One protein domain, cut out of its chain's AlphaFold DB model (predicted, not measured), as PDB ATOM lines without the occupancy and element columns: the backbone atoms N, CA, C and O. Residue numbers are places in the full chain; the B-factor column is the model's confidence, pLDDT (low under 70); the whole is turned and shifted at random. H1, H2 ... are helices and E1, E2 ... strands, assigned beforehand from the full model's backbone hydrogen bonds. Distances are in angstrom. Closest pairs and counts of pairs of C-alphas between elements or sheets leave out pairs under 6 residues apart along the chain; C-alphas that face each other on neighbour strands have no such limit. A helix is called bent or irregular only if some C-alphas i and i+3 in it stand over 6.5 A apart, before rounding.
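Overview. This is residues 49 to 187 of the 246 residues of an uncharacterized protein of Colletotrichum orbiculare (strain 104-T / ATCC 96160 / CBS 514.97 / LARS 414 / MAFF 240422) (UniProt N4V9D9). A twisted four-stranded sheet has two helices packed over one face: H3 runs along the strands, and H4 stands up from the sheet beside H3. H5 lies beyond H3, away from the sheet, H2 lies past one end of the sheet, and the short H1 only grazes the sheet. The printed part has 139 residues, with named elements in the order E1 E2 H1 E3 H2 H3 E4 H4 H5; the mixed sheet runs E1 E3 E2 E4, and the class is mixed, helices and strands. The whole is compact, with a radius of gyration of the C-alphas of 16.1 A and spans of 51 by 36 by 23 A.

Arrangement. E1, residues 49 to 54, is an edge strand, antiparallel to E3, residues 95 to 103, at 160 degrees; N 51 and O 99 are 2.8 A apart, within hydrogen-bond range. E2, residues 64 to 73, is parallel to E3 at 19 degrees, with N 69 and O 98 at 2.8 A. H1, residues 84 to 87, grazes the sheet; its closest C-alphas to E3 are Leu 84 and Ala 99, 6.9 A. E2, H1 and E3 form a strand-helix-strand unit, two parallel neighbour strands with a helix between, its crossover right-handed. H2, residues 106 to 113, is irregular, with C-alphas 110 and 113 7.1 A apart, and is not on the sheet. H3, residues 116 to 135, is on the sheet at a height of 10.5 A, along the strands at 18 degrees to E2 on the local plane. E4, residues 142 to 150, is the other edge strand, parallel to E2 at 18 degrees, with N 68 and O 145 at 2.8 A. E3, H2, H3 and E4 form a split unit, with E2 between the two strands, its crossover right-handed. H4, residues 154 to 163, is on the same face as H3 in two layers, helices on one face of a sheet, and its line rises 48 degrees. H3, with residues 119 to 127 alone, touches H4, about perpendicular at 76 degrees; their closest C-alphas are Ala 123 and Leu 157, 5.0 A. H5, residues 172 to 185, is close to H3 but not clearly touching, with the C-alphas of His 131 and Ala 176 closest at 7.7 A. In H3, H4 and H5 every O i to N i+4 pair is within hydrogen-bond range, in H2 2 of 4; H1 is too short for one.

Along the chain. E1 begins at C-alpha 49, (243.129, 204.351, 118.621). E2 measures 28.5 A, E3 26.2 A, H3 28.0 A and E4 25.1 A. H5, 19.9 A long, ends at C-alpha 185, (215.997, 210.058, 121.884).

Size, cuts and confidence. The two C-alphas farthest apart, of Asp 60 and Gly 112, are 52.5 A apart. The printed part has no cut and no long link. Mean pLDDT of the printed part is 75.7; residues 59 to 62, 108 to 116, 135 to 141 and 161 to 187 are under 70.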
ATOM      1  N   ARG A  49     241.682 204.122 118.614       92.88
ATOM      2  CA  ARG A  49     243.129 204.351 118.621       92.88
ATOM      3  C   ARG A  49     243.649 204.378 117.194       92.88
ATOM      4  O   ARG A  49     243.298 203.504 116.410       92.88
ATOM      5  N   LEU A  50     244.495 205.351 116.865       93.25
ATOM      6  CA  LEU A  50     245.201 205.370 115.584       93.25
ATOM      7  C   LEU A  50     246.220 204.221 115.557       93.25
ATOM      8  O   LEU A  50     247.068 204.130 116.443       93.25
ATOM      9  N   ARG A  51     246.117 203.357 114.549       93.31
ATOM     10  CA  ARG A  51     247.008 202.212 114.312       93.31
ATOM     11  C   ARG A  51     248.023 202.507 113.216       93.31
ATOM     12  O   ARG A  51     249.192 202.171 113.367       93.31
ATOM     13  N   SER A  52     247.584 203.119 112.119       92.88
ATOM     14  CA  SER A  52     248.447 203.444 110.978       92.88
ATOM     15  C   SER A  52     248.039 204.765 110.344       92.88
ATOM     16  O   SER A  52     246.863 205.132 110.360       92.88
ATOM     17  N   HIS A  53     249.013 205.475 109.785       93.25
ATOM     18  CA  HIS A  53     248.816 206.746 109.099       93.25
ATOM     19  C   HIS A  53     249.773 206.843 107.917       93.25
ATOM     20  O   HIS A  53     250.990 206.796 108.087       93.25
ATOM     21  N   GLN A  54     249.201 206.995 106.728       90.88
ATOM     22  CA  GLN A  54     249.899 207.323 105.497       90.88
ATOM     23  C   GLN A  54     249.508 208.758 105.103       90.88
ATOM     24  O   GLN A  54     248.363 208.986 104.700       90.88
ATOM     25  N   PRO A  55     250.404 209.746 105.282       89.25
ATOM     26  CA  PRO A  55     250.120 211.129 104.921       89.25
ATOM     27  C   PRO A  55     250.087 211.310 103.391       89.25
ATOM     28  O   PRO A  55     250.646 210.476 102.672       89.25
ATOM     29  N   PRO A  56     249.519 212.422 102.890       87.81
ATOM     30  CA  PRO A  56     249.593 212.774 101.475       87.81
ATOM     31  C   PRO A  56     251.038 212.841 100.982       87.81
ATOM     32  O   PRO A  56     251.929 213.315 101.695       87.81
ATOM     33  N   LYS A  57     251.271 212.429  99.732       84.50
ATOM     34  CA  LYS A  57     252.603 212.502  99.106       84.50
ATOM     35  C   LYS A  57     253.023 213.949  98.835       84.50
ATOM     36  O   LYS A  57     254.216 214.252  98.862       84.50
ATOM     37  N   VAL A  58     252.062 214.850  98.607       78.50
ATOM     38  CA  VAL A  58     252.305 216.281  98.372       78.50
ATOM     39  C   VAL A  58     251.556 217.116  99.412       78.50
ATOM     40  O   VAL A  58     250.331 217.110  99.466       78.50
ATOM     41  N   GLY A  59     252.303 217.850 100.243       63.34
ATOM     42  CA  GLY A  59     251.777 218.539 101.432       63.34
ATOM     43  C   GLY A  59     251.029 219.862 101.203       63.34
ATOM     44  O   GLY A  59     250.418 220.351 102.145       63.34
ATOM     45  N   ASP A  60     251.046 220.421  99.987       64.56
ATOM     46  CA  ASP A  60     250.492 221.755  99.671       64.56
ATOM     47  C   ASP A  60     249.295 221.694  98.699       64.56
ATOM     48  O   ASP A  60     249.152 222.530  97.806       64.56
ATOM     49  N   GLN A  61     248.433 220.680  98.820       63.38
ATOM     50  CA  GLN A  61     247.208 220.613  98.016       63.38
ATOM     51  C   GLN A  61     246.041 221.342  98.696       63.38
ATOM     52  O   GLN A  61     245.784 221.164  99.885       63.38
ATOM     53  N   ASP A  62     245.302 222.135  97.911       68.44
ATOM     54  CA  ASP A  62     244.111 222.878  98.357       68.44
ATOM     55  C   ASP A  62     242.934 221.963  98.755       68.44
ATOM     56  O   ASP A  62     242.023 222.404  99.465       68.44
ATOM     57  N   GLU A  63     242.944 220.703  98.304       79.06
ATOM     58  CA  GLU A  63     241.911 219.700  98.570       79.06
ATOM     59  C   GLU A  63     242.552 218.332  98.854       79.06
ATOM     60  O   GLU A  63     243.104 217.684  97.965       79.06
ATOM     61  N   ILE A  64     242.476 217.894 100.113       84.31
ATOM     62  CA  ILE A  64     242.941 216.570 100.550       84.31
ATOM     63  C   ILE A  64     241.742 215.626 100.594       84.31
ATOM     64  O   ILE A  64     240.709 215.957 101.189       84.31
ATOM     65  N   VAL A  65     241.884 214.435 100.017       86.25
ATOM     66  CA  VAL A  65     240.919 213.345 100.185       86.25
ATOM     67  C   VAL A  65     241.418 212.431 101.294       86.25
ATOM     68  O   VAL A  65     242.488 211.846 101.207       86.25
ATOM     69  N   ARG A  66     240.643 212.299 102.361       87.88
ATOM     70  CA  ARG A  66     241.001 211.488 103.518       87.88
ATOM     71  C   ARG A  66     240.155 210.232 103.585       87.88
ATOM     72  O   ARG A  66     238.927 210.314 103.538       87.88
ATOM     73  N   VAL A  67     240.804 209.091 103.772       88.38
ATOM     74  CA  VAL A  67     240.158 207.794 103.967       88.38
ATOM     75  C   VAL A  67     240.489 207.275 105.362       88.38
ATOM     76  O   VAL A  67     241.625 206.906 105.657       88.38
ATOM     77  N   ASP A  68     239.478 207.246 106.224       89.75
ATOM     78  CA  ASP A  68     239.561 206.707 107.579       89.75
ATOM     79  C   ASP A  68     239.031 205.261 107.581       89.75
ATOM     80  O   ASP A  68     237.838 205.023 107.395       89.75
ATOM     81  N   VAL A  69     239.904 204.279 107.798       92.75
ATOM     82  CA  VAL A  69     239.553 202.862 107.970       92.75
ATOM     83  C   VAL A  69     239.378 202.566 109.458       92.75
ATOM     84  O   VAL A  69     240.328 202.644 110.232       92.75
ATOM     85  N   ILE A  70     238.167 202.213 109.877       93.62
ATOM     86  CA  ILE A  70     237.816 201.912 111.265       93.62
ATOM     87  C   ILE A  70     237.678 200.398 111.436       93.62
ATOM     88  O   ILE A  70     236.675 199.797 111.043       93.62
ATOM     89  N   HIS A  71     238.683 199.779 112.050       93.81
ATOM     90  CA  HIS A  71     238.648 198.383 112.463       93.81
ATOM     91  C   HIS A  71     237.870 198.248 113.773       93.81
ATOM     92  O   HIS A  71     238.218 198.870 114.774       93.81
ATOM     93  N   VAL A  72     236.839 197.409 113.793       92.50
ATOM     94  CA  VAL A  72     236.002 197.152 114.972       92.50
ATOM     95  C   VAL A  72     236.169 195.691 115.372       92.50
ATOM     96  O   VAL A  72     235.797 194.800 114.611       92.50
ATOM     97  N   THR A  73     236.731 195.429 116.552       91.38
ATOM     98  CA  THR A  73     237.097 194.074 117.003       91.38
ATOM     99  C   THR A  73     236.723 193.821 118.459       91.38
ATOM    100  O   THR A  73     236.654 194.756 119.252       91.38
ATOM    101  N   SER A  74     236.547 192.559 118.853       85.88
ATOM    102  CA  SER A  74     236.441 192.171 120.267       85.88
ATOM    103  C   SER A  74     237.605 191.329 120.778       85.88
ATOM    104  O   SER A  74     237.950 191.443 121.951       85.88
ATOM    105  N   LEU A  75     238.161 190.457 119.935       82.75
ATOM    106  CA  LEU A  75     239.138 189.442 120.347       82.75
ATOM    107  C   LEU A  75     240.384 189.439 119.475       82.75
ATOM    108  O   LEU A  75     241.463 189.125 119.968       82.75
ATOM    109  N   ARG A  76     240.225 189.779 118.195       84.56
ATOM    110  CA  ARG A  76     241.312 189.771 117.223       84.56
ATOM    111  C   ARG A  76     242.422 190.750 117.612       84.56
ATOM    112  O   ARG A  76     242.126 191.910 117.924       84.56
ATOM    113  N   SER A  77     243.670 190.287 117.556       88.31
ATOM    114  CA  SER A  77     244.845 191.134 117.784       88.31
ATOM    115  C   SER A  77     245.106 192.048 116.582       88.31
ATOM    116  O   SER A  77     244.599 191.814 115.486       88.31
ATOM    117  N   GLU A  78     245.873 193.124 116.765       87.56
ATOM    118  CA  GLU A  78     246.131 194.072 115.671       87.56
ATOM    119  C   GLU A  78     246.965 193.452 114.541       87.56
ATOM    120  O   GLU A  78     246.839 193.877 113.398       87.56
ATOM    121  N   GLU A  79     247.775 192.431 114.814       88.69
ATOM    122  CA  GLU A  79     248.584 191.719 113.815       88.69
ATOM    123  C   GLU A  79     247.734 190.845 112.886       88.69
ATOM    124  O   GLU A  79     248.107 190.599 111.746       88.69
ATOM    125  N   GLU A  80     246.579 190.387 113.366       87.12
ATOM    126  CA  GLU A  80     245.632 189.582 112.593       87.12
ATOM    127  C   GLU A  80     244.663 190.451 111.777       87.12
ATOM    128  O   GLU A  80     243.861 189.933 110.997       87.12
ATOM    129  N   MET A  81     244.657 191.769 111.985       89.88
ATOM    130  CA  MET A  81     243.798 192.690 111.245       89.88
ATOM    131  C   MET A  81     244.439 193.091 109.927       89.88
ATOM    132  O   MET A  81     245.620 193.437 109.886       89.88
ATOM    133  N   HIS A  82     243.605 193.171 108.893       89.75
ATOM    134  CA  HIS A  82     244.000 193.673 107.585       89.75
ATOM    135  C   HIS A  82     244.738 195.009 107.692       89.75
ATOM    136  O   HIS A  82     244.374 195.864 108.511       89.75
ATOM    137  N   THR A  83     245.794 195.172 106.904       90.62
ATOM    138  CA  THR A  83     246.549 196.428 106.833       90.62
ATOM    139  C   THR A  83     245.924 197.378 105.809       90.62
ATOM    140  O   THR A  83     245.006 197.000 105.079       90.62
ATOM    141  N   LEU A  84     246.391 198.631 105.754       90.44
ATOM    142  CA  LEU A  84     245.914 199.581 104.740       90.44
ATOM    143  C   LEU A  84     246.259 199.090 103.330       90.44
ATOM    144  O   LEU A  84     245.421 199.178 102.443       90.44
ATOM    145  N   GLU A  85     247.446 198.510 103.160       89.50
ATOM    146  CA  GLU A  85     247.964 197.998 101.888       89.50
ATOM    147  C   GLU A  85     247.187 196.773 101.379       89.50
ATOM    148  O   GLU A  85     247.156 196.509 100.182       89.50
ATOM    149  N   GLU A  86     246.556 196.011 102.280       89.38
ATOM    150  CA  GLU A  86     245.690 194.884 101.910       89.38
ATOM    151  C   GLU A  86     244.281 195.329 101.498       89.38
ATOM    152  O   GLU A  86     243.619 194.648 100.715       89.38
ATOM    153  N   LEU A  87     243.793 196.437 102.065       87.94
ATOM    154  CA  LEU A  87     242.412 196.899 101.896       87.94
ATOM    155  C   LEU A  87     242.254 197.931 100.787       87.94
ATOM    156  O   LEU A  87     241.188 198.014 100.176       87.94
ATOM    157  N   LEU A  88     243.275 198.754 100.586       89.69
ATOM    158  CA  LEU A  88     243.246 199.911  99.710       89.69
ATOM    159  C   LEU A  88     244.417 199.849  98.727       89.69
ATOM    160  O   LEU A  88     245.477 199.316  99.062       89.69
ATOM    161  N   PRO A  89     244.245 200.397  97.512       88.56
ATOM    162  CA  PRO A  89     245.368 200.615  96.609       88.56
ATOM    163  C   PRO A  89     246.379 201.593  97.230       88.56
ATOM    164  O   PRO A  89     246.119 202.196  98.267       88.56
ATOM    165  N   GLU A  90     247.533 201.785  96.591       87.69
ATOM    166  CA  GLU A  90     248.431 202.867  97.000       87.69
ATOM    167  C   GLU A  90     247.727 204.233  96.884       87.69
ATOM    168  O   GLU A  90     247.063 204.472  95.872       87.69
ATOM    169  N   PRO A  91     247.893 205.136  97.870       85.94
ATOM    170  CA  PRO A  91     247.241 206.441  97.849       85.94
ATOM    171  C   PRO A  91     247.740 207.303  96.687       85.94
ATOM    172  O   PRO A  91     248.944 207.330  96.380       85.94
ATOM    173  N   GLU A  92     246.827 208.050  96.068       87.62
ATOM    174  CA  GLU A  92     247.167 209.132  95.142       87.62
ATOM    175  C   GLU A  92     247.845 210.313  95.874       87.62
ATOM    176  O   GLU A  92     247.936 210.359  97.103       87.62
ATOM    177  N   ASP A  93     248.377 211.288  95.129       87.94
ATOM    178  CA  ASP A  93     249.232 212.343  95.699       87.94
ATOM    179  C   ASP A  93     248.530 213.239  96.735       87.94
ATOM    180  O   ASP A  93     249.185 213.786  97.629       87.94
ATOM    181  N   ASN A  94     247.210 213.381  96.611       87.62
ATOM    182  CA  ASN A  94     246.337 214.173  97.475       87.62
ATOM    183  C   ASN A  94     245.532 213.324  98.471       87.62
ATOM    184  O   ASN A  94     244.637 213.854  99.138       87.62
ATOM    185  N   GLU A  95     245.824 212.026  98.563       88.06
ATOM    186  CA  GLU A  95     245.115 211.103  99.438       88.06
ATOM    187  C   GLU A  95     245.855 210.872 100.757       88.06
ATOM    188  O   GLU A  95     247.065 210.662 100.801       88.06
ATOM    189  N   GLU A  96     245.104 210.900 101.854       90.62
ATOM    190  CA  GLU A  96     245.577 210.579 103.197       90.62
ATOM    191  C   GLU A  96     244.821 209.365 103.724       90.62
ATOM    192  O   GLU A  96     243.599 209.421 103.880       90.62
ATOM    193  N   PHE A  97     245.530 208.288 104.065       92.88
ATOM    194  CA  PHE A  97     244.912 207.088 104.631       92.88
ATOM    195  C   PHE A  97     245.252 206.942 106.109       92.88
ATOM    196  O   PHE A  97     246.406 207.054 106.527       92.88
ATOM    197  N   ARG A  98     244.240 206.661 106.928       93.50
ATOM    198  CA  ARG A  98     244.390 206.443 108.369       93.50
ATOM    199  C   ARG A  98     243.647 205.184 108.767       93.50
ATOM    200  O   ARG A  98     242.495 205.007 108.394       93.50
ATOM    201  N   ALA A  99     244.286 204.322 109.544       93.94
ATOM    202  CA  ALA A  99     243.648 203.155 110.135       93.94
ATOM    203  C   ALA A  99     243.489 203.357 111.636       93.94
ATOM    204  O   ALA A  99     244.457 203.663 112.336       93.94
ATOM    205  N   TYR A 100     242.286 203.115 112.136       94.81
ATOM    206  CA  TYR A 100     241.941 203.163 113.545       94.81
ATOM    207  C   TYR A 100     241.445 201.807 114.022       94.81
ATOM    208  O   TYR A 100     240.837 201.057 113.263       94.81
ATOM    209  N   VAL A 101     241.656 201.512 115.298       94.81
ATOM    210  CA  VAL A 101     241.141 200.314 115.958       94.81
ATOM    211  C   VAL A 101     240.229 200.728 117.095       94.81
ATOM    212  O   VAL A 101     240.634 201.469 117.990       94.81
ATOM    213  N   PHE A 102     239.012 200.202 117.075       92.69
ATOM    214  CA  PHE A 102     238.081 200.218 118.186       92.69
ATOM    215  C   PHE A 102     237.924 198.799 118.728       92.69
ATOM    216  O   PHE A 102     237.428 197.895 118.049       92.69
ATOM    217  N   THR A 103     238.337 198.605 119.976       90.00
ATOM    218  CA  THR A 103     238.230 197.316 120.662       90.00
ATOM    219  C   THR A 103     237.030 197.333 121.594       90.00
ATOM    220  O   THR A 103     236.972 198.189 122.473       90.00
ATOM    221  N   LEU A 104     236.100 196.390 121.436       84.38
ATOM    222  CA  LEU A 104     234.938 196.181 122.301       84.38
ATOM    223  C   LEU A 104     235.349 195.738 123.708       84.38
ATOM    224  O   LEU A 104     236.381 195.100 123.902       84.38
ATOM    225  N   ASN A 105     234.521 196.054 124.711       79.88
ATOM    226  CA  ASN A 105     234.796 195.625 126.086       79.88
ATOM    227  C   ASN A 105     234.131 194.268 126.267       79.88
ATOM    228  O   ASN A 105     232.969 194.182 126.662       79.88
ATOM    229  N   LEU A 106     234.857 193.216 125.904       75.00
ATOM    230  CA  LEU A 106     234.323 191.864 125.966       75.00
ATOM    231  C   LEU A 106     234.252 191.328 127.405       75.00
ATOM    232  O   LEU A 106     233.504 190.390 127.659       75.00
ATOM    233  N   ALA A 107     234.955 191.931 128.370       73.12
ATOM    234  CA  ALA A 107     234.873 191.505 129.768       73.12
ATOM    235  C   ALA A 107     233.438 191.629 130.317       73.12
ATOM    236  O   ALA A 107     232.957 190.729 131.000       73.12
ATOM    237  N   GLU A 108     232.721 192.690 129.944       66.69
ATOM    238  CA  GLU A 108     231.312 192.908 130.313       66.69
ATOM    239  C   GLU A 108     230.359 191.959 129.571       66.69
ATOM    240  O   GLU A 108     229.325 191.556 130.100       66.69
ATOM    241  N   VAL A 109     230.717 191.552 128.354       65.38
ATOM    242  CA  VAL A 109     229.959 190.558 127.582       65.38
ATOM    243  C   VAL A 109     230.115 189.164 128.198       65.38
ATOM    244  O   VAL A 109     229.132 188.452 128.394       65.38
ATOM    245  N   LEU A 110     231.347 188.785 128.549       64.62
ATOM    246  CA  LEU A 110     231.686 187.477 129.118       64.62
ATOM    247  C   LEU A 110     231.269 187.328 130.583       64.62
ATOM    248  O   LEU A 110     231.067 186.205 131.036       64.62
ATOM    249  N   ALA A 111     231.061 188.432 131.306       67.12
ATOM    250  CA  ALA A 111     230.480 188.433 132.650       67.12
ATOM    251  C   ALA A 111     228.991 188.009 132.685       67.12
ATOM    252  O   ALA A 111     228.360 188.057 133.738       67.12
ATOM    253  N   GLY A 112     228.420 187.586 131.549       53.03
ATOM    254  CA  GLY A 112     227.040 187.105 131.441       53.03
ATOM    255  C   GLY A 112     226.007 188.214 131.240       53.03
ATOM    256  O   GLY A 112     224.817 187.929 131.151       53.03
ATOM    257  N   SER A 113     226.446 189.467 131.123       57.97
ATOM    258  CA  SER A 113     225.604 190.644 130.889       57.97
ATOM    259  C   SER A 113     225.539 191.057 129.417       57.97
ATOM    260  O   SER A 113     225.393 192.248 129.132       57.97
ATOM    261  N   LEU A 114     225.617 190.101 128.475       63.22
ATOM    262  CA  LEU A 114     225.316 190.366 127.064       63.22
ATOM    263  C   LEU A 114     223.836 190.745 126.931       63.22
ATOM    264  O   LEU A 114     222.956 189.924 126.690       63.22
ATOM    265  N   THR A 115     223.587 192.023 127.150       68.38
ATOM    266  CA  THR A 115     222.298 192.688 127.072       68.38
ATOM    267  C   THR A 115     222.340 193.605 125.863       68.38
ATOM    268  O   THR A 115     223.404 194.119 125.511       68.38
ATOM    269  N   MET A 116     221.193 193.814 125.217       69.81
ATOM    270  CA  MET A 116     221.113 194.780 124.118       69.81
ATOM    271  C   MET A 116     221.578 196.164 124.578       69.81
ATOM    272  O   MET A 116     222.360 196.780 123.868       69.81
ATOM    273  N   ASP A 117     221.254 196.576 125.806       71.31
ATOM    274  CA  ASP A 117     221.701 197.845 126.400       71.31
ATOM    275  C   ASP A 117     223.232 198.021 126.379       71.31
ATOM    276  O   ASP A 117     223.740 199.100 126.067       71.31
ATOM    277  N   LEU A 118     223.991 196.959 126.675       74.69
ATOM    278  CA  LEU A 118     225.452 196.992 126.621       74.69
ATOM    279  C   LEU A 118     225.957 197.149 125.181       74.69
ATOM    280  O   LEU A 118     226.865 197.940 124.921       74.69
ATOM    281  N   VAL A 119     225.378 196.395 124.247       75.19
ATOM    282  CA  VAL A 119     225.755 196.448 122.828       75.19
ATOM    283  C   VAL A 119     225.428 197.823 122.241       75.19
ATOM    284  O   VAL A 119     226.258 198.407 121.546       75.19
ATOM    285  N   GLU A 120     224.263 198.372 122.572       77.81
ATOM    286  CA  GLU A 120     223.826 199.710 122.177       77.81
ATOM    287  C   GLU A 120     224.738 200.790 122.759       77.81
ATOM    288  O   GLU A 120     225.183 201.669 122.027       77.81
ATOM    289  N   SER A 121     225.097 200.693 124.040       81.38
ATOM    290  CA  SER A 121     226.051 201.608 124.674       81.38
ATOM    291  C   SER A 121     227.415 201.589 123.971       81.38
ATOM    292  O   SER A 121     227.979 202.641 123.664       81.38
ATOM    293  N   GLN A 122     227.939 200.405 123.633       84.31
ATOM    294  CA  GLN A 122     229.204 200.310 122.896       84.31
ATOM    295  C   GLN A 122     229.091 200.827 121.455       84.31
ATOM    296  O   GLN A 122     230.034 201.454 120.972       84.31
ATOM    297  N   ALA A 123     227.951 200.623 120.790       82.38
ATOM    298  CA  ALA A 123     227.678 201.190 119.472       82.38
ATOM    299  C   ALA A 123     227.616 202.727 119.517       82.38
ATOM    300  O   ALA A 123     228.229 203.384 118.678       82.38
ATOM    301  N   VAL A 124     226.951 203.308 120.522       82.38
ATOM    302  CA  VAL A 124     226.892 204.765 120.735       82.38
ATOM    303  C   VAL A 124     228.285 205.341 120.996       82.38
ATOM    304  O   VAL A 124     228.626 206.367 120.413       82.38
ATOM    305  N   ASN A 125     229.107 204.677 121.811       86.00
ATOM    306  CA  ASN A 125     230.475 205.126 122.085       86.00
ATOM    307  C   ASN A 125     231.351 205.106 120.824       86.00
ATOM    308  O   ASN A 125     231.984 206.110 120.508       86.00
ATOM    309  N   LEU A 126     231.334 204.000 120.066       86.38
ATOM    310  CA  LEU A 126     232.019 203.901 118.769       86.38
ATOM    311  C   LEU A 126     231.608 205.053 117.852       86.38
ATOM    312  O   LEU A 126     232.440 205.710 117.229       86.38
ATOM    313  N   PHE A 127     230.306 205.307 117.805       81.88
ATOM    314  CA  PHE A 127     229.743 206.344 116.973       81.88
ATOM    315  C   PHE A 127     230.213 207.749 117.385       81.88
ATOM    316  O   PHE A 127     230.656 208.538 116.549       81.88
ATOM    317  N   GLN A 128     230.148 208.067 118.680       83.25
ATOM    318  CA  GLN A 128     230.577 209.352 119.231       83.25
ATOM    319  C   GLN A 128     232.053 209.640 118.961       83.25
ATOM    320  O   GLN A 128     232.393 210.774 118.631       83.25
ATOM    321  N   GLU A 129     232.917 208.637 119.085       86.62
ATOM    322  CA  GLU A 129     234.351 208.794 118.842       86.62
ATOM    323  C   GLU A 129     234.648 209.045 117.356       86.62
ATOM    324  O   GLU A 129     235.419 209.946 117.026       86.62
ATOM    325  N   VAL A 130     233.969 208.339 116.445       84.81
ATOM    326  CA  VAL A 130     234.099 208.579 114.996       84.81
ATOM    327  C   VAL A 130     233.524 209.943 114.592       84.81
ATOM    328  O   VAL A 130     234.108 210.640 113.765       84.81
ATOM    329  N   HIS A 131     232.423 210.381 115.204       81.31
ATOM    330  CA  HIS A 131     231.872 211.719 114.975       81.31
ATOM    331  C   HIS A 131     232.802 212.831 115.474       81.31
ATOM    332  O   HIS A 131     232.987 213.845 114.802       81.31
ATOM    333  N   GLN A 132     233.414 212.655 116.647       79.19
ATOM    334  CA  GLN A 132     234.419 213.593 117.148       79.19
ATOM    335  C   GLN A 132     235.618 213.660 116.201       79.19
ATOM    336  O   GLN A 132     236.060 214.756 115.870       79.19
ATOM    337  N   LEU A 133     236.077 212.518 115.683       78.12
ATOM    338  CA  LEU A 133     237.131 212.473 114.669       78.12
ATOM    339  C   LEU A 133     236.747 213.236 113.388       78.12
ATOM    340  O   LEU A 133     237.598 213.898 112.791       78.12
ATOM    341  N   ALA A 134     235.483 213.153 112.963       74.19
ATOM    342  CA  ALA A 134     234.978 213.877 111.798       74.19
ATOM    343  C   ALA A 134     234.935 215.396 112.029       74.19
ATOM    344  O   ALA A 134     235.452 216.153 111.212       74.19
ATOM    345  N   THR A 135     234.382 215.825 113.164       68.50
ATOM    346  CA  THR A 135     234.093 217.239 113.468       68.50
ATOM    347  C   THR A 135     235.306 218.055 113.901       68.50
ATOM    348  O   THR A 135     235.410 219.232 113.563       68.50
ATOM    349  N   HIS A 136     236.276 217.460 114.602       63.75
ATOM    350  CA  HIS A 136     237.457 218.197 115.075       63.75
ATOM    351  C   HIS A 136     238.382 218.682 113.942       63.75
ATOM    352  O   HIS A 136     239.290 219.481 114.173       63.75
ATOM    353  N   GLU A 137     238.147 218.207 112.719       60.34
ATOM    354  CA  GLU A 137     238.991 218.417 111.542       60.34
ATOM    355  C   GLU A 137     238.255 219.145 110.398       60.34
ATOM    356  O   GLU A 137     238.841 219.385 109.345       60.34
ATOM    357  N   GLU A 138     237.001 219.567 110.605       52.03
ATOM    358  CA  GLU A 138     236.191 220.353 109.648       52.03
ATOM    359  C   GLU A 138     236.720 221.783 109.412       52.03
ATOM    360  O   GLU A 138     236.208 222.518 108.571       52.03
ATOM    361  N   ALA A 139     237.797 222.179 110.097       49.91
ATOM    362  CA  ALA A 139     238.552 223.392 109.780       49.91
ATOM    363  C   ALA A 139     239.369 223.273 108.471       49.91
ATOM    364  O   ALA A 139     239.951 224.259 108.015       49.91
ATOM    365  N   SER A 140     239.433 222.084 107.866       54.19
ATOM    366  CA  SER A 140     240.188 221.789 106.644       54.19
ATOM    367  C   SER A 140     239.229 221.497 105.482       54.19
ATOM    368  O   SER A 140     238.254 220.775 105.666       54.19
ATOM    369  N   LYS A 141     239.502 222.006 104.269       64.69
ATOM    370  CA  LYS A 141     238.776 221.675 103.019       64.69
ATOM    371  C   LYS A 141     239.049 220.224 102.578       64.69
ATOM    372  O   LYS A 141     239.596 219.973 101.511       64.69
ATOM    373  N   CYS A 142     238.754 219.266 103.444       73.25
ATOM    374  CA  CYS A 142     239.096 217.869 103.260       73.25
ATOM    375  C   CYS A 142     237.832 217.065 102.957       73.25
ATOM    376  O   CYS A 142     236.887 217.052 103.749       73.25
ATOM    377  N   LYS A 143     237.813 216.376 101.813       81.19
ATOM    378  CA  LYS A 143     236.774 215.389 101.515       81.19
ATOM    379  C   LYS A 143     237.093 214.122 102.294       81.19
ATOM    380  O   LYS A 143     238.187 213.589 102.159       81.19
ATOM    381  N   ARG A 144     236.141 213.609 103.073       82.50
ATOM    382  CA  ARG A 144     236.356 212.426 103.917       82.50
ATOM    383  C   ARG A 144     235.532 211.225 103.478       82.50
ATOM    384  O   ARG A 144     234.347 211.349 103.179       82.50
ATOM    385  N   ILE A 145     236.160 210.058 103.518       84.06
ATOM    386  CA  ILE A 145     235.568 208.737 103.332       84.06
ATOM    387  C   ILE A 145     235.853 207.931 104.602       84.06
ATOM    388  O   ILE A 145     236.972 207.955 105.105       84.06
ATOM    389  N   ILE A 146     234.849 207.227 105.127       87.88
ATOM    390  CA  ILE A 146     235.003 206.341 106.288       87.88
ATOM    391  C   ILE A 146     234.659 204.917 105.857       87.88
ATOM    392  O   ILE A 146     233.558 204.666 105.363       87.88
ATOM    393  N   ILE A 147     235.591 203.989 106.054       87.69
ATOM    394  CA  ILE A 147     235.459 202.567 105.728       87.69
ATOM    395  C   ILE A 147     235.413 201.778 107.032       87.69
ATOM    396  O   ILE A 147     236.244 201.972 107.910       87.69
ATOM    397  N   TRP A 148     234.457 200.861 107.155       91.25
ATOM    398  CA  TRP A 148     234.284 200.041 108.353       91.25
ATOM    399  C   TRP A 148     234.747 198.616 108.090       91.25
ATOM    400  O   TRP A 148     234.254 197.967 107.169       91.25
ATOM    401  N   VAL A 149     235.645 198.108 108.932       90.88
ATOM    402  CA  VAL A 149     236.120 196.722 108.874       90.88
ATOM    403  C   VAL A 149     235.794 196.051 110.195       90.88
ATOM    404  O   VAL A 149     236.384 196.351 111.228       90.88
ATOM    405  N   ALA A 150     234.812 195.159 110.181       91.56
ATOM    406  CA  ALA A 150     234.279 194.571 111.398       91.56
ATOM    407  C   ALA A 150     234.700 193.106 111.541       91.56
ATOM    408  O   ALA A 150     234.444 192.292 110.656       91.56
ATOM    409  N   TYR A 151     235.287 192.772 112.686       87.56
ATOM    410  CA  TYR A 151     235.684 191.419 113.067       87.56
ATOM    411  C   TYR A 151     234.818 190.935 114.222       87.56
ATOM    412  O   TYR A 151     234.383 191.732 115.054       87.56
ATOM    413  N   ASP A 152     234.607 189.625 114.312       86.25
ATOM    414  CA  ASP A 152     233.951 188.994 115.457       86.25
ATOM    415  C   ASP A 152     232.579 189.652 115.779       86.25
ATOM    416  O   ASP A 152     231.743 189.886 114.894       86.25
ATOM    417  N   PHE A 153     232.362 190.016 117.050       81.56
ATOM    418  CA  PHE A 153     231.207 190.778 117.530       81.56
ATOM    419  C   PHE A 153     231.167 192.235 117.048       81.56
ATOM    420  O   PHE A 153     230.124 192.876 117.152       81.56
ATOM    421  N   GLY A 154     232.248 192.771 116.481       83.69
ATOM    422  CA  GLY A 154     232.276 194.125 115.925       83.69
ATOM    423  C   GLY A 154     231.241 194.337 114.819       83.69
ATOM    424  O   GLY A 154     230.678 195.423 114.695       83.69
ATOM    425  N   SER A 155     230.907 193.279 114.072       83.50
ATOM    426  CA  SER A 155     229.879 193.334 113.026       83.50
ATOM    427  C   SER A 155     228.486 193.658 113.577       83.50
ATOM    428  O   SER A 155     227.703 194.323 112.902       83.50
ATOM    429  N   LEU A 156     228.187 193.244 114.813       79.19
ATOM    430  CA  LEU A 156     226.930 193.553 115.493       79.19
ATOM    431  C   LEU A 156     226.825 195.050 115.812       79.19
ATOM    432  O   LEU A 156     225.776 195.647 115.586       79.19
ATOM    433  N   LEU A 157     227.915 195.668 116.277       79.94
ATOM    434  CA  LEU A 157     227.941 197.094 116.617       79.94
ATOM    435  C   LEU A 157     227.821 197.958 115.370       79.94
ATOM    436  O   LEU A 157     227.020 198.886 115.350       79.94
ATOM    437  N   VAL A 158     228.570 197.625 114.315       81.56
ATOM    438  CA  VAL A 158     228.496 198.347 113.039       81.56
ATOM    439  C   VAL A 158     227.089 198.240 112.448       81.56
ATOM    440  O   VAL A 158     226.524 199.238 112.007       81.56
ATOM    441  N   LYS A 159     226.462 197.057 112.510       77.62
ATOM    442  CA  LYS A 159     225.060 196.890 112.107       77.62
ATOM    443  C   LYS A 159     224.111 197.739 112.941       77.62
ATOM    444  O   LYS A 159     223.227 198.343 112.356       77.62
ATOM    445  N   LEU A 160     224.286 197.817 114.260       72.31
ATOM    446  CA  LEU A 160     223.443 198.656 115.116       72.31
ATOM    447  C   LEU A 160     223.593 200.140 114.776       72.31
ATOM    448  O   LEU A 160     222.586 200.799 114.519       72.31
ATOM    449  N   VAL A 161     224.832 200.623 114.648       68.62
ATOM    450  CA  VAL A 161     225.153 201.981 114.182       68.62
ATOM    451  C   VAL A 161     224.401 202.317 112.893       68.62
ATOM    452  O   VAL A 161     223.752 203.356 112.805       68.62
ATOM    453  N   PHE A 162     224.443 201.424 111.902       66.75
ATOM    454  CA  PHE A 162     223.771 201.657 110.627       66.75
ATOM    455  C   PHE A 162     222.275 201.362 110.649       66.75
ATOM    456  O   PHE A 162     221.546 201.920 109.839       66.75
ATOM    457  N   SER A 163     221.789 200.538 111.570       62.94
ATOM    458  CA  SER A 163     220.361 200.280 111.714       62.94
ATOM    459  C   SER A 163     219.633 201.545 112.187       62.94
ATOM    460  O   SER A 163     218.590 201.878 111.637       62.94
ATOM    461  N   GLY A 164     220.229 202.325 113.100       52.47
ATOM    462  CA  GLY A 164     219.713 203.641 113.509       52.47
ATOM    463  C   GLY A 164     219.869 204.745 112.452       52.47
ATOM    464  O   GLY A 164     219.285 205.815 112.594       52.47
ATOM    465  N   CYS A 165     220.618 204.487 111.376       47.75
ATOM    466  CA  CYS A 165     220.778 205.375 110.229       47.75
ATOM    467  C   CYS A 165     220.015 204.788 109.032       47.75
ATOM    468  O   CYS A 165     220.609 204.078 108.216       47.75
ATOM    469  N   PRO A 166     218.703 205.060 108.880       42.19
ATOM    470  CA  PRO A 166     217.940 204.526 107.763       42.19
ATOM    471  C   PRO A 166     218.555 205.047 106.462       42.19
ATOM    472  O   PRO A 166     218.521 206.251 106.219       42.19
ATOM    473  N   GLN A 167     219.152 204.117 105.707       44.75
ATOM    474  CA  GLN A 167     219.651 204.188 104.327       44.75
ATOM    475  C   GLN A 167     220.385 205.469 103.887       44.75
ATOM    476  O   GLN A 167     219.842 206.563 103.942       44.75
ATOM    477  N   ARG A 168     221.595 205.291 103.322       43.81
ATOM    478  CA  ARG A 168     222.353 206.275 102.513       43.81
ATOM    479  C   ARG A 168     222.048 207.735 102.881       43.81
ATOM    480  O   ARG A 168     221.372 208.434 102.132       43.81
ATOM    481  N   SER A 169     222.587 208.201 104.005       43.25
ATOM    482  CA  SER A 169     222.725 209.640 104.217       43.25
ATOM    483  C   SER A 169     223.562 210.191 103.067       43.25
ATOM    484  O   SER A 169     224.706 209.779 102.862       43.25
ATOM    485  N   SER A 170     222.958 211.068 102.275       41.47
ATOM    486  CA  SER A 170     223.575 211.643 101.078       41.47
ATOM    487  C   SER A 170     224.719 212.603 101.422       41.47
ATOM    488  O   SER A 170     225.550 212.916 100.571       41.47
ATOM    489  N   THR A 171     224.772 213.045 102.683       40.94
ATOM    490  CA  THR A 171     225.739 214.010 103.210       40.94
ATOM    491  C   THR A 171     226.156 213.664 104.646       40.94
ATOM    492  O   THR A 171     225.415 213.003 105.380       40.94
ATOM    493  N   SER A 172     227.340 214.131 105.060       41.34
ATOM    494  CA  SER A 172     227.842 214.008 106.440       41.34
ATOM    495  C   SER A 172     226.936 214.706 107.457       41.34
ATOM    496  O   SER A 172     226.758 214.190 108.555       41.34
ATOM    497  N   GLN A 173     226.308 215.821 107.073       42.03
ATOM    498  CA  GLN A 173     225.363 216.560 107.914       42.03
ATOM    499  C   GLN A 173     224.084 215.760 108.181       42.03
ATOM    500  O   GLN A 173     223.646 215.665 109.317       42.03
ATOM    501  N   GLU A 174     223.512 215.121 107.156       47.09
ATOM    502  CA  GLU A 174     222.311 214.290 107.315       47.09
ATOM    503  C   GLU A 174     222.591 213.067 108.197       47.09
ATOM    504  O   GLU A 174     221.742 212.634 108.975       47.09
ATOM    505  N   MET A 175     223.811 212.528 108.099       47.34
ATOM    506  CA  MET A 175     224.289 211.538 109.046       47.34
ATOM    507  C   MET A 175     224.298 212.158 110.448       47.34
ATOM    508  O   MET A 175     223.633 211.628 111.332       47.34
ATOM    509  N   ALA A 176     225.005 213.281 110.650       50.25
ATOM    510  CA  ALA A 176     225.171 213.957 111.945       50.25
ATOM    511  C   ALA A 176     223.835 214.324 112.613       50.25
ATOM    512  O   ALA A 176     223.702 214.213 113.833       50.25
ATOM    513  N   ASP A 177     222.824 214.683 111.827       53.19
ATOM    514  CA  ASP A 177     221.484 215.009 112.308       53.19
ATOM    515  C   ASP A 177     220.728 213.747 112.759       53.19
ATOM    516  O   ASP A 177     220.210 213.718 113.877       53.19
ATOM    517  N   LYS A 178     220.744 212.667 111.960       53.50
ATOM    518  CA  LYS A 178     220.169 211.353 112.334       53.50
ATOM    519  C   LYS A 178     220.848 210.777 113.578       53.50
ATOM    520  O   LYS A 178     220.211 210.229 114.474       53.50
ATOM    521  N   ILE A 179     222.158 210.963 113.665       53.97
ATOM    522  CA  ILE A 179     222.978 210.616 114.823       53.97
ATOM    523  C   ILE A 179     222.545 211.417 116.049       53.97
ATOM    524  O   ILE A 179     222.347 210.855 117.124       53.97
ATOM    525  N   THR A 180     222.417 212.735 115.903       55.22
ATOM    526  CA  THR A 180     222.009 213.623 116.993       55.22
ATOM    527  C   THR A 180     220.614 213.249 117.479       55.22
ATOM    528  O   THR A 180     220.383 213.211 118.683       55.22
ATOM    529  N   GLU A 181     219.706 212.884 116.576       59.47
ATOM    530  CA  GLU A 181     218.373 212.376 116.897       59.47
ATOM    531  C   GLU A 181     218.419 211.075 117.715       59.47
ATOM    532  O   GLU A 181     217.775 210.998 118.764       59.47
ATOM    533  N   VAL A 182     219.238 210.096 117.317       55.53
ATOM    534  CA  VAL A 182     219.490 208.856 118.082       55.53
ATOM    535  C   VAL A 182     220.075 209.166 119.471       55.53
ATOM    536  O   VAL A 182     219.630 208.617 120.481       55.53
ATOM    537  N   MET A 183     221.025 210.104 119.566       51.97
ATOM    538  CA  MET A 183     221.601 210.525 120.852       51.97
ATOM    539  C   MET A 183     220.609 211.299 121.740       51.97
ATOM    540  O   MET A 183     220.684 211.222 122.969       51.97
ATOM    541  N   MET A 184     219.683 212.057 121.148       51.94
ATOM    542  CA  MET A 184     218.679 212.858 121.860       51.94
ATOM    543  C   MET A 184     217.476 212.015 122.312       51.94
ATOM    544  O   MET A 184     216.926 212.267 123.386       51.94
ATOM    545  N   THR A 185     217.088 210.994 121.543       53.19
ATOM    546  CA  THR A 185     215.997 210.058 121.884       53.19
ATOM    547  C   THR A 185     216.359 209.109 123.029       53.19
ATOM    548  O   THR A 185     215.476 208.727 123.794       53.19
ATOM    549  N   GLY A 186     217.648 208.841 123.265       48.50
ATOM    550  CA  GLY A 186     218.119 208.082 124.432       48.50
ATOM    551  C   GLY A 186     217.980 208.795 125.790       48.50
ATOM    552  O   GLY A 186     218.265 208.195 126.825       48.50
ATOM    553  N   LYS A 187     217.546 210.067 125.836       46.78
ATOM    554  CA  LYS A 187     217.443 210.846 127.090       46.78
ATOM    555  C   LYS A 187     216.088 210.790 127.799       46.78
ATOM    556  O   LYS A 187     215.956 211.366 128.878       46.78
TER     557      LYS A 187